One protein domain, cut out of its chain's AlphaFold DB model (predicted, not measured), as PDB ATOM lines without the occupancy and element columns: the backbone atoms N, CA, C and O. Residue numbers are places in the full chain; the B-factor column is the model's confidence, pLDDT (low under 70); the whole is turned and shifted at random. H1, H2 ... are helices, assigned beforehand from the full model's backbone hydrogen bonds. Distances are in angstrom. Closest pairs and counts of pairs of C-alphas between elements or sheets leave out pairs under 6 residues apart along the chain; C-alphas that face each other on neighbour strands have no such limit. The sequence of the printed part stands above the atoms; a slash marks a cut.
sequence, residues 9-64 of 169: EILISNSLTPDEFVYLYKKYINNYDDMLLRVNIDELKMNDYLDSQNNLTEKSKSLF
ATOM      1  N   GLU A   9     -12.165 -17.009  -5.609       72.69
ATOM      2  CA  GLU A   9     -12.062 -16.340  -4.310       72.69
ATOM      3  C   GLU A   9     -10.809 -15.459  -4.190       72.69
ATOM      4  O   GLU A   9     -10.891 -14.362  -3.637       72.69
ATOM      5  N   ILE A  10      -9.662 -15.886  -4.736       76.25
ATOM      6  CA  ILE A  10      -8.416 -15.100  -4.699       76.25
ATOM      7  C   ILE A  10      -8.574 -13.836  -5.539       76.25
ATOM      8  O   ILE A  10      -8.210 -12.756  -5.079       76.25
ATOM      9  N   LEU A  11      -9.161 -13.953  -6.732       84.00
ATOM     10  CA  LEU A  11      -9.395 -12.816  -7.624       84.00
ATOM     11  C   LEU A  11     -10.351 -11.798  -6.993       84.00
ATOM     12  O   LEU A  11     -10.038 -10.610  -6.934       84.00
ATOM     13  N   ILE A  12     -11.481 -12.272  -6.454       81.12
ATOM     14  CA  ILE A  12     -12.510 -11.416  -5.845       81.12
ATOM     15  C   ILE A  12     -11.964 -10.709  -4.600       81.12
ATOM     16  O   ILE A  12     -12.082  -9.490  -4.485       81.12
ATOM     17  N   SER A  13     -11.331 -11.451  -3.685       83.44
ATOM     18  CA  SER A  13     -10.802 -10.896  -2.428       83.44
ATOM     19  C   SER A  13      -9.686  -9.871  -2.633       83.44
ATOM     20  O   SER A  13      -9.490  -9.004  -1.786       83.44
ATOM     21  N   ASN A  14      -8.979  -9.951  -3.762       84.94
ATOM     22  CA  ASN A  14      -7.876  -9.059  -4.107       84.94
ATOM     23  C   ASN A  14      -8.246  -7.999  -5.149       84.94
ATOM     24  O   ASN A  14      -7.391  -7.193  -5.505       84.94
ATOM     25  N   SER A  15      -9.498  -7.984  -5.626       88.06
ATOM     26  CA  SER A  15      -9.947  -7.097  -6.710       88.06
ATOM     27  C   SER A  15      -9.034  -7.166  -7.943       88.06
ATOM     28  O   SER A  15      -8.715  -6.146  -8.541       88.06
ATOM     29  N   LEU A  16      -8.596  -8.376  -8.303       92.00
ATOM     30  CA  LEU A  16      -7.746  -8.629  -9.465       92.00
ATOM     31  C   LEU A  16      -8.560  -9.255 -10.592       92.00
ATOM     32  O   LEU A  16      -9.350 -10.178 -10.376       92.00
ATOM     33  N   THR A  17      -8.304  -8.816 -11.818       91.75
ATOM     34  CA  THR A  17      -8.735  -9.554 -13.006       91.75
ATOM     35  C   THR A  17      -7.868 -10.809 -13.215       91.75
ATOM     36  O   THR A  17      -6.742 -10.887 -12.711       91.75
ATOM     37  N   PRO A  18      -8.345 -11.806 -13.985       89.56
ATOM     38  CA  PRO A  18      -7.521 -12.953 -14.362       89.56
ATOM     39  C   PRO A  18      -6.205 -12.553 -15.051       89.56
ATOM     40  O   PRO A  18      -5.154 -13.095 -14.713       89.56
ATOM     41  N   ASP A  19      -6.245 -11.581 -15.967       91.62
ATOM     42  CA  ASP A  19      -5.069 -11.119 -16.718       91.62
ATOM     43  C   ASP A  19      -4.026 -10.468 -15.801       91.62
ATOM     44  O   ASP A  19      -2.829 -10.728 -15.935       91.62
ATOM     45  N   GLU A  20      -4.468  -9.664 -14.833       93.12
ATOM     46  CA  GLU A  20      -3.598  -9.056 -13.825       93.12
ATOM     47  C   GLU A  20      -2.970 -10.096 -12.902       93.12
ATOM     48  O   GLU A  20      -1.769 -10.037 -12.635       93.12
ATOM     49  N   PHE A  21      -3.747 -11.082 -12.447       90.81
ATOM     50  CA  PHE A  21      -3.213 -12.173 -11.637       90.81
ATOM     51  C   PHE A  21      -2.145 -12.962 -12.405       90.81
ATOM     52  O   PHE A  21      -1.054 -13.204 -11.880       90.81
ATOM     53  N   VAL A  22      -2.418 -13.308 -13.668       88.25
ATOM     54  CA  VAL A  22      -1.456 -13.996 -14.544       88.25
ATOM     55  C   VAL A  22      -0.215 -13.135 -14.779       88.25
ATOM     56  O   VAL A  22       0.899 -13.656 -14.718       88.25
ATOM     57  N   TYR A  23      -0.372 -11.829 -14.999       91.44
ATOM     58  CA  TYR A  23       0.742 -10.893 -15.159       91.44
ATOM     59  C   TYR A  23       1.661 -10.879 -13.929       91.44
ATOM     60  O   TYR A  23       2.879 -11.048 -14.056       91.44
ATOM     61  N   LEU A  24       1.082 -10.726 -12.735       91.62
ATOM     62  CA  LEU A  24       1.822 -10.727 -11.473       91.62
ATOM     63  C   LEU A  24       2.517 -12.077 -11.237       91.62
ATOM     64  O   LEU A  24       3.688 -12.106 -10.854       91.62
ATOM     65  N   TYR A  25       1.834 -13.187 -11.535       87.25
ATOM     66  CA  TYR A  25       2.391 -14.532 -11.397       87.25
ATOM     67  C   TYR A  25       3.578 -14.762 -12.337       87.25
ATOM     68  O   TYR A  25       4.642 -15.200 -11.902       87.25
ATOM     69  N   LYS A  26       3.439 -14.402 -13.619       86.81
ATOM     70  CA  LYS A  26       4.516 -14.474 -14.617       86.81
ATOM     71  C   LYS A  26       5.753 -13.702 -14.174       86.81
ATOM     72  O   LYS A  26       6.871 -14.217 -14.246       86.81
ATOM     73  N   LYS A  27       5.544 -12.497 -13.642       89.56
ATOM     74  CA  LYS A  27       6.620 -11.683 -13.078       89.56
ATOM     75  C   LYS A  27       7.264 -12.347 -11.856       89.56
ATOM     76  O   LYS A  27       8.481 -12.293 -11.721       89.56
ATOM     77  N   TYR A  28       6.480 -13.013 -11.006       87.31
ATOM     78  CA  TYR A  28       6.976 -13.712  -9.815       87.31
ATOM     79  C   TYR A  28       7.900 -14.881 -10.171       87.31
ATOM     80  O   TYR A  28       8.950 -15.047  -9.550       87.31
ATOM     81  N   ILE A  29       7.558 -15.643 -11.212       83.69
ATOM     82  CA  ILE A  29       8.373 -16.768 -11.695       83.69
ATOM     83  C   ILE A  29       9.452 -16.362 -12.716       83.69
ATOM     84  O   ILE A  29      10.136 -17.234 -13.246       83.69
ATOM     85  N   ASN A  30       9.618 -15.063 -12.997       83.50
ATOM     86  CA  ASN A  30      10.507 -14.531 -14.041       83.50
ATOM     87  C   ASN A  30      10.280 -15.160 -15.434       83.50
ATOM     88  O   ASN A  30      11.231 -15.381 -16.184       83.50
ATOM     89  N   ASN A  31       9.023 -15.450 -15.785       79.81
ATOM     90  CA  ASN A  31       8.641 -16.008 -17.081       79.81
ATOM     91  C   ASN A  31       7.901 -14.955 -17.915       79.81
ATOM     92  O   ASN A  31       6.785 -14.566 -17.581       79.81
ATOM     93  N   TYR A  32       8.518 -14.523 -19.013       74.44
ATOM     94  CA  TYR A  32       8.046 -13.418 -19.851       74.44
ATOM     95  C   TYR A  32       7.426 -13.870 -21.180       74.44
ATOM     96  O   TYR A  32       7.505 -13.142 -22.159       74.44
ATOM     97  N   ASP A  33       6.821 -15.059 -21.226       75.12
ATOM     98  CA  ASP A  33       6.183 -15.576 -22.445       75.12
ATOM     99  C   ASP A  33       5.159 -14.587 -23.053       75.12
ATOM    100  O   ASP A  33       4.382 -13.973 -22.302       75.12
ATOM    101  N   ASP A  34       5.146 -14.490 -24.390       63.94
ATOM    102  CA  ASP A  34       4.502 -13.475 -25.253       63.94
ATOM    103  C   ASP A  34       2.967 -13.615 -25.298       63.94
ATOM    104  O   ASP A  34       2.323 -13.810 -26.331       63.94
ATOM    105  N   MET A  35       2.339 -13.526 -24.133       74.75
ATOM    106  CA  MET A  35       0.889 -13.553 -24.005       74.75
ATOM    107  C   MET A  35       0.350 -12.126 -23.961       74.75
ATOM    108  O   MET A  35       0.782 -11.312 -23.143       74.75
ATOM    109  N   LEU A  36      -0.630 -11.832 -24.812       78.69
ATOM    110  CA  LEU A  36      -1.351 -10.563 -24.782       78.69
ATOM    111  C   LEU A  36      -2.269 -10.532 -23.554       78.69
ATOM    112  O   LEU A  36      -3.329 -11.153 -23.560       78.69
ATOM    113  N   LEU A  37      -1.849  -9.816 -22.510       85.12
ATOM    114  CA  LEU A  37      -2.614  -9.599 -21.280       85.12
ATOM    115  C   LEU A  37      -3.137  -8.160 -21.238       85.12
ATOM    116  O   LEU A  37      -2.397  -7.217 -21.530       85.12
ATOM    117  N   ARG A  38      -4.399  -7.976 -20.847       89.31
ATOM    118  CA  ARG A  38      -4.975  -6.651 -20.580       89.31
ATOM    119  C   ARG A  38      -4.776  -6.317 -19.106       89.31
ATOM    120  O   ARG A  38      -5.514  -6.796 -18.256       89.31
ATOM    121  N   VAL A  39      -3.766  -5.501 -18.816       91.75
ATOM    122  CA  VAL A  39      -3.333  -5.195 -17.443       91.75
ATOM    123  C   VAL A  39      -3.435  -3.697 -17.183       91.75
ATOM    124  O   VAL A  39      -2.863  -2.905 -17.937       91.75
ATOM    125  N   ASN A  40      -4.105  -3.301 -16.099       94.75
ATOM    126  CA  ASN A  40      -4.116  -1.918 -15.640       94.75
ATOM    127  C   ASN A  40      -2.964  -1.677 -14.647       94.75
ATOM    128  O   ASN A  40      -3.085  -1.874 -13.442       94.75
ATOM    129  N   ILE A  41      -1.801  -1.263 -15.161       94.38
ATOM    130  CA  ILE A  41      -0.586  -1.084 -14.344       94.38
ATOM    131  C   ILE A  41      -0.768  -0.023 -13.252       94.38
ATOM    132  O   ILE A  41      -0.243  -0.188 -12.151       94.38
ATOM    133  N   ASP A  42      -1.507   1.049 -13.535       95.19
ATOM    134  CA  ASP A  42      -1.728   2.122 -12.564       95.19
ATOM    135  C   ASP A  42      -2.606   1.644 -11.406       95.19
ATOM    136  O   ASP A  42      -2.309   1.929 -10.247       95.19
ATOM    137  N   GLU A  43      -3.622   0.832 -11.693       94.62
ATOM    138  CA  GLU A  43      -4.459   0.203 -10.671       94.62
ATOM    139  C   GLU A  43      -3.675  -0.812  -9.830       94.62
ATOM    140  O   GLU A  43      -3.794  -0.817  -8.604       94.62
ATOM    141  N   LEU A  44      -2.789  -1.600 -10.447       95.94
ATOM    142  CA  LEU A  44      -1.884  -2.487  -9.710       95.94
ATOM    143  C   LEU A  44      -0.933  -1.721  -8.781       95.94
ATOM    144  O   LEU A  44      -0.650  -2.196  -7.681       95.94
ATOM    145  N   LYS A  45      -0.456  -0.537  -9.180       96.25
ATOM    146  CA  LYS A  45       0.347   0.337  -8.308       96.25
ATOM    147  C   LYS A  45      -0.480   0.948  -7.187       96.25
ATOM    148  O   LYS A  45      -0.063   0.905  -6.033       96.25
ATOM    149  N   MET A  46      -1.656   1.492  -7.505       94.94
ATOM    150  CA  MET A  46      -2.567   2.078  -6.516       94.94
ATOM    151  C   MET A  46      -2.972   1.064  -5.442       94.94
ATOM    152  O   MET A  46      -3.106   1.424  -4.275       94.94
ATOM    153  N   ASN A  47      -3.114  -0.205  -5.827       94.62
ATOM    154  CA  ASN A  47      -3.443  -1.306  -4.930       94.62
ATOM    155  C   ASN A  47      -2.214  -1.994  -4.305       94.62
ATOM    156  O   ASN A  47      -2.371  -3.064  -3.715       94.62
ATOM    157  N   ASP A  48      -1.017  -1.407  -4.397       96.12
ATOM    158  CA  ASP A  48       0.221  -1.916  -3.787       96.12
ATOM    159  C   ASP A  48       0.621  -3.324  -4.269       96.12
ATOM    160  O   ASP A  48       1.220  -4.099  -3.533       96.12
ATOM    161  N   TYR A  49       0.288  -3.709  -5.504       96.25
ATOM    162  CA  TYR A  49       0.818  -4.932  -6.126       96.25
ATOM    163  C   TYR A  49       2.141  -4.679  -6.860       96.25
ATOM    164  O   TYR A  49       2.991  -5.570  -6.940       96.25
ATOM    165  N   LEU A  50       2.333  -3.459  -7.367       96.81
ATOM    166  CA  LEU A  50       3.557  -3.014  -8.027       96.81
ATOM    167  C   LEU A  50       4.111  -1.750  -7.366       96.81
ATOM    168  O   LEU A  50       3.351  -0.861  -6.993       96.81
ATOM    169  N   ASP A  51       5.435  -1.641  -7.284       96.50
ATOM    170  CA  ASP A  51       6.100  -0.395  -6.895       96.50
ATOM    171  C   ASP A  51       6.148   0.623  -8.058       96.50
ATOM    172  O   ASP A  51       5.715   0.366  -9.189       96.50
ATOM    173  N   SER A  52       6.719   1.806  -7.807       95.31
ATOM    174  CA  SER A  52       6.880   2.853  -8.828       95.31
ATOM    175  C   SER A  52       7.706   2.423 -10.047       95.31
ATOM    176  O   SER A  52       7.520   2.973 -11.134       95.31
ATOM    177  N   GLN A  53       8.586   1.433  -9.889       95.31
ATOM    178  CA  GLN A  53       9.454   0.856 -10.917       95.31
ATOM    179  C   GLN A  53       8.840  -0.407 -11.552       95.31
ATOM    180  O   GLN A  53       9.497  -1.083 -12.344       95.31
ATOM    181  N   ASN A  54       7.568  -0.701 -11.262       93.19
ATOM    182  CA  ASN A  54       6.840  -1.891 -11.695       93.19
ATOM    183  C   ASN A  54       7.384  -3.213 -11.124       93.19
ATOM    184  O   ASN A  54       7.141  -4.256 -11.733       93.19
ATOM    185  N   ASN A  55       8.123  -3.232 -10.014       94.12
ATOM    186  CA  ASN A  55       8.519  -4.478  -9.346       94.12
ATOM    187  C   ASN A  55       7.408  -4.992  -8.429       94.12
ATOM    188  O   ASN A  55       6.604  -4.216  -7.924       94.12
ATOM    189  N   LEU A  56       7.390  -6.307  -8.185       94.75
ATOM    190  CA  LEU A  56       6.432  -6.918  -7.263       94.75
ATOM    191  C   LEU A  56       6.701  -6.480  -5.822       94.75
ATOM    192  O   LEU A  56       7.814  -6.645  -5.308       94.75
ATOM    193  N   THR A  57       5.652  -6.012  -5.159       95.62
ATOM    194  CA  THR A  57       5.646  -5.729  -3.720       95.62
ATOM    195  C   THR A  57       5.542  -7.020  -2.900       95.62
ATOM    196  O   THR A  57       5.289  -8.107  -3.430       95.62
ATOM    197  N   GLU A  58       5.689  -6.917  -1.578       89.81
ATOM    198  CA  GLU A  58       5.446  -8.051  -0.674       89.81
ATOM    199  C   GLU A  58       3.984  -8.511  -0.705       89.81
ATOM    200  O   GLU A  58       3.725  -9.715  -0.682       89.81
ATOM    201  N   LYS A  59       3.031  -7.579  -0.852       91.00
ATOM    202  CA  LYS A  59       1.614  -7.905  -1.041       91.00
ATOM    203  C   LYS A  59       1.421  -8.782  -2.275       91.00
ATOM    204  O   LYS A  59       0.787  -9.830  -2.180       91.00
ATOM    205  N   SER A  60       2.010  -8.412  -3.412       92.12
ATOM    206  CA  SER A  60       1.897  -9.226  -4.624       92.12
ATOM    207  C   SER A  60       2.566 -10.588  -4.485       92.12
ATOM    208  O   SER A  60       1.953 -11.600  -4.813       92.12
ATOM    209  N   LYS A  61       3.777 -10.651  -3.920       87.75
ATOM    210  CA  LYS A  61       4.452 -11.934  -3.666       87.75
ATOM    211  C   LYS A  61       3.614 -12.842  -2.768       87.75
ATOM    212  O   LYS A  61       3.570 -14.045  -3.007       87.75
ATOM    213  N   SER A  62       2.925 -12.279  -1.774       84.25
ATOM    214  CA  SER A  62       2.078 -13.045  -0.854       84.25
ATOM    215  C   SER A  62       0.922 -13.776  -1.541       84.25
ATOM    216  O   SER A  62       0.536 -14.834  -1.057       84.25
ATOM    217  N   LEU A  63       0.452 -13.304  -2.707       84.75
ATOM    218  CA  LEU A  63      -0.551 -14.008  -3.522       84.75
ATOM    219  C   LEU A  63      -0.074 -15.388  -3.985       84.75
ATOM    220  O   LEU A  63      -0.883 -16.270  -4.257       84.75
ATOM    221  N   PHE A  64       1.243 -15.551  -4.115       79.88
ATOM    222  CA  PHE A  64       1.882 -16.742  -4.670       79.88
ATOM    223  C   PHE A  64       2.652 -17.536  -3.621       79.88
ATOM    224  O   PHE A  64       3.183 -18.600  -3.934       79.88
TER     225      PHE A  64
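This is residues 9 to 64 of the 169 residues of an uncharacterized protein of Neisseriaceae bacterium (UniProt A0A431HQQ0). Three short helices are set loosely around a longer one, H2: H1 near its first end, H4 near its last, H3 crosswise beside it. Residues 29 to 40 swing out in a wide loop between H2 and H3. The printed part has 56 residues, 28 of them in the four named helices, H1 to H4 in order along the chain, with no named strand, and its class, by the residues in named elements, is all helix; the whole is compact, with a radius of gyration of the C-alphas of 10.4 A, and spans 27 by 25 by 20 A.

H1, residues 9 to 14, is close but not clearly touching to H2, residues 18 to 28, about perpendicular at 79 degrees; their closest C-alphas, Leu 11 and Pro 18, are 7.0 A apart. H3, residues 41 to 46, is also close but not clearly touching to H2, about perpendicular at 85 degrees, with the closest C-alphas, Glu 20 and Leu 44, 7.9 A apart. H4, residues 58 to 62, is close but not clearly touching to H2, the closest C-alphas being Tyr 28 and Lys 61, 6.9 A. H1 and H3, H1 and H4, and H3 and H4 are apart. In the four helices every O i to N i+4 pair is within hydrogen-bond range.

H1 begins at C-alpha 9 (-12.062, -16.340, -4.310) and measures 8.4 A, H2 15.2 A, H3 8.7 A and H4 6.0 A, ending at C-alpha 62 (2.078, -13.045, -0.854).

The C-alphas farthest apart, Glu 9 and Gln 53, are 28.3 A apart. The printed part has no cut; the links H2 to H3 and H3 to H4 are long. Residue 34 alone is under pLDDT 70.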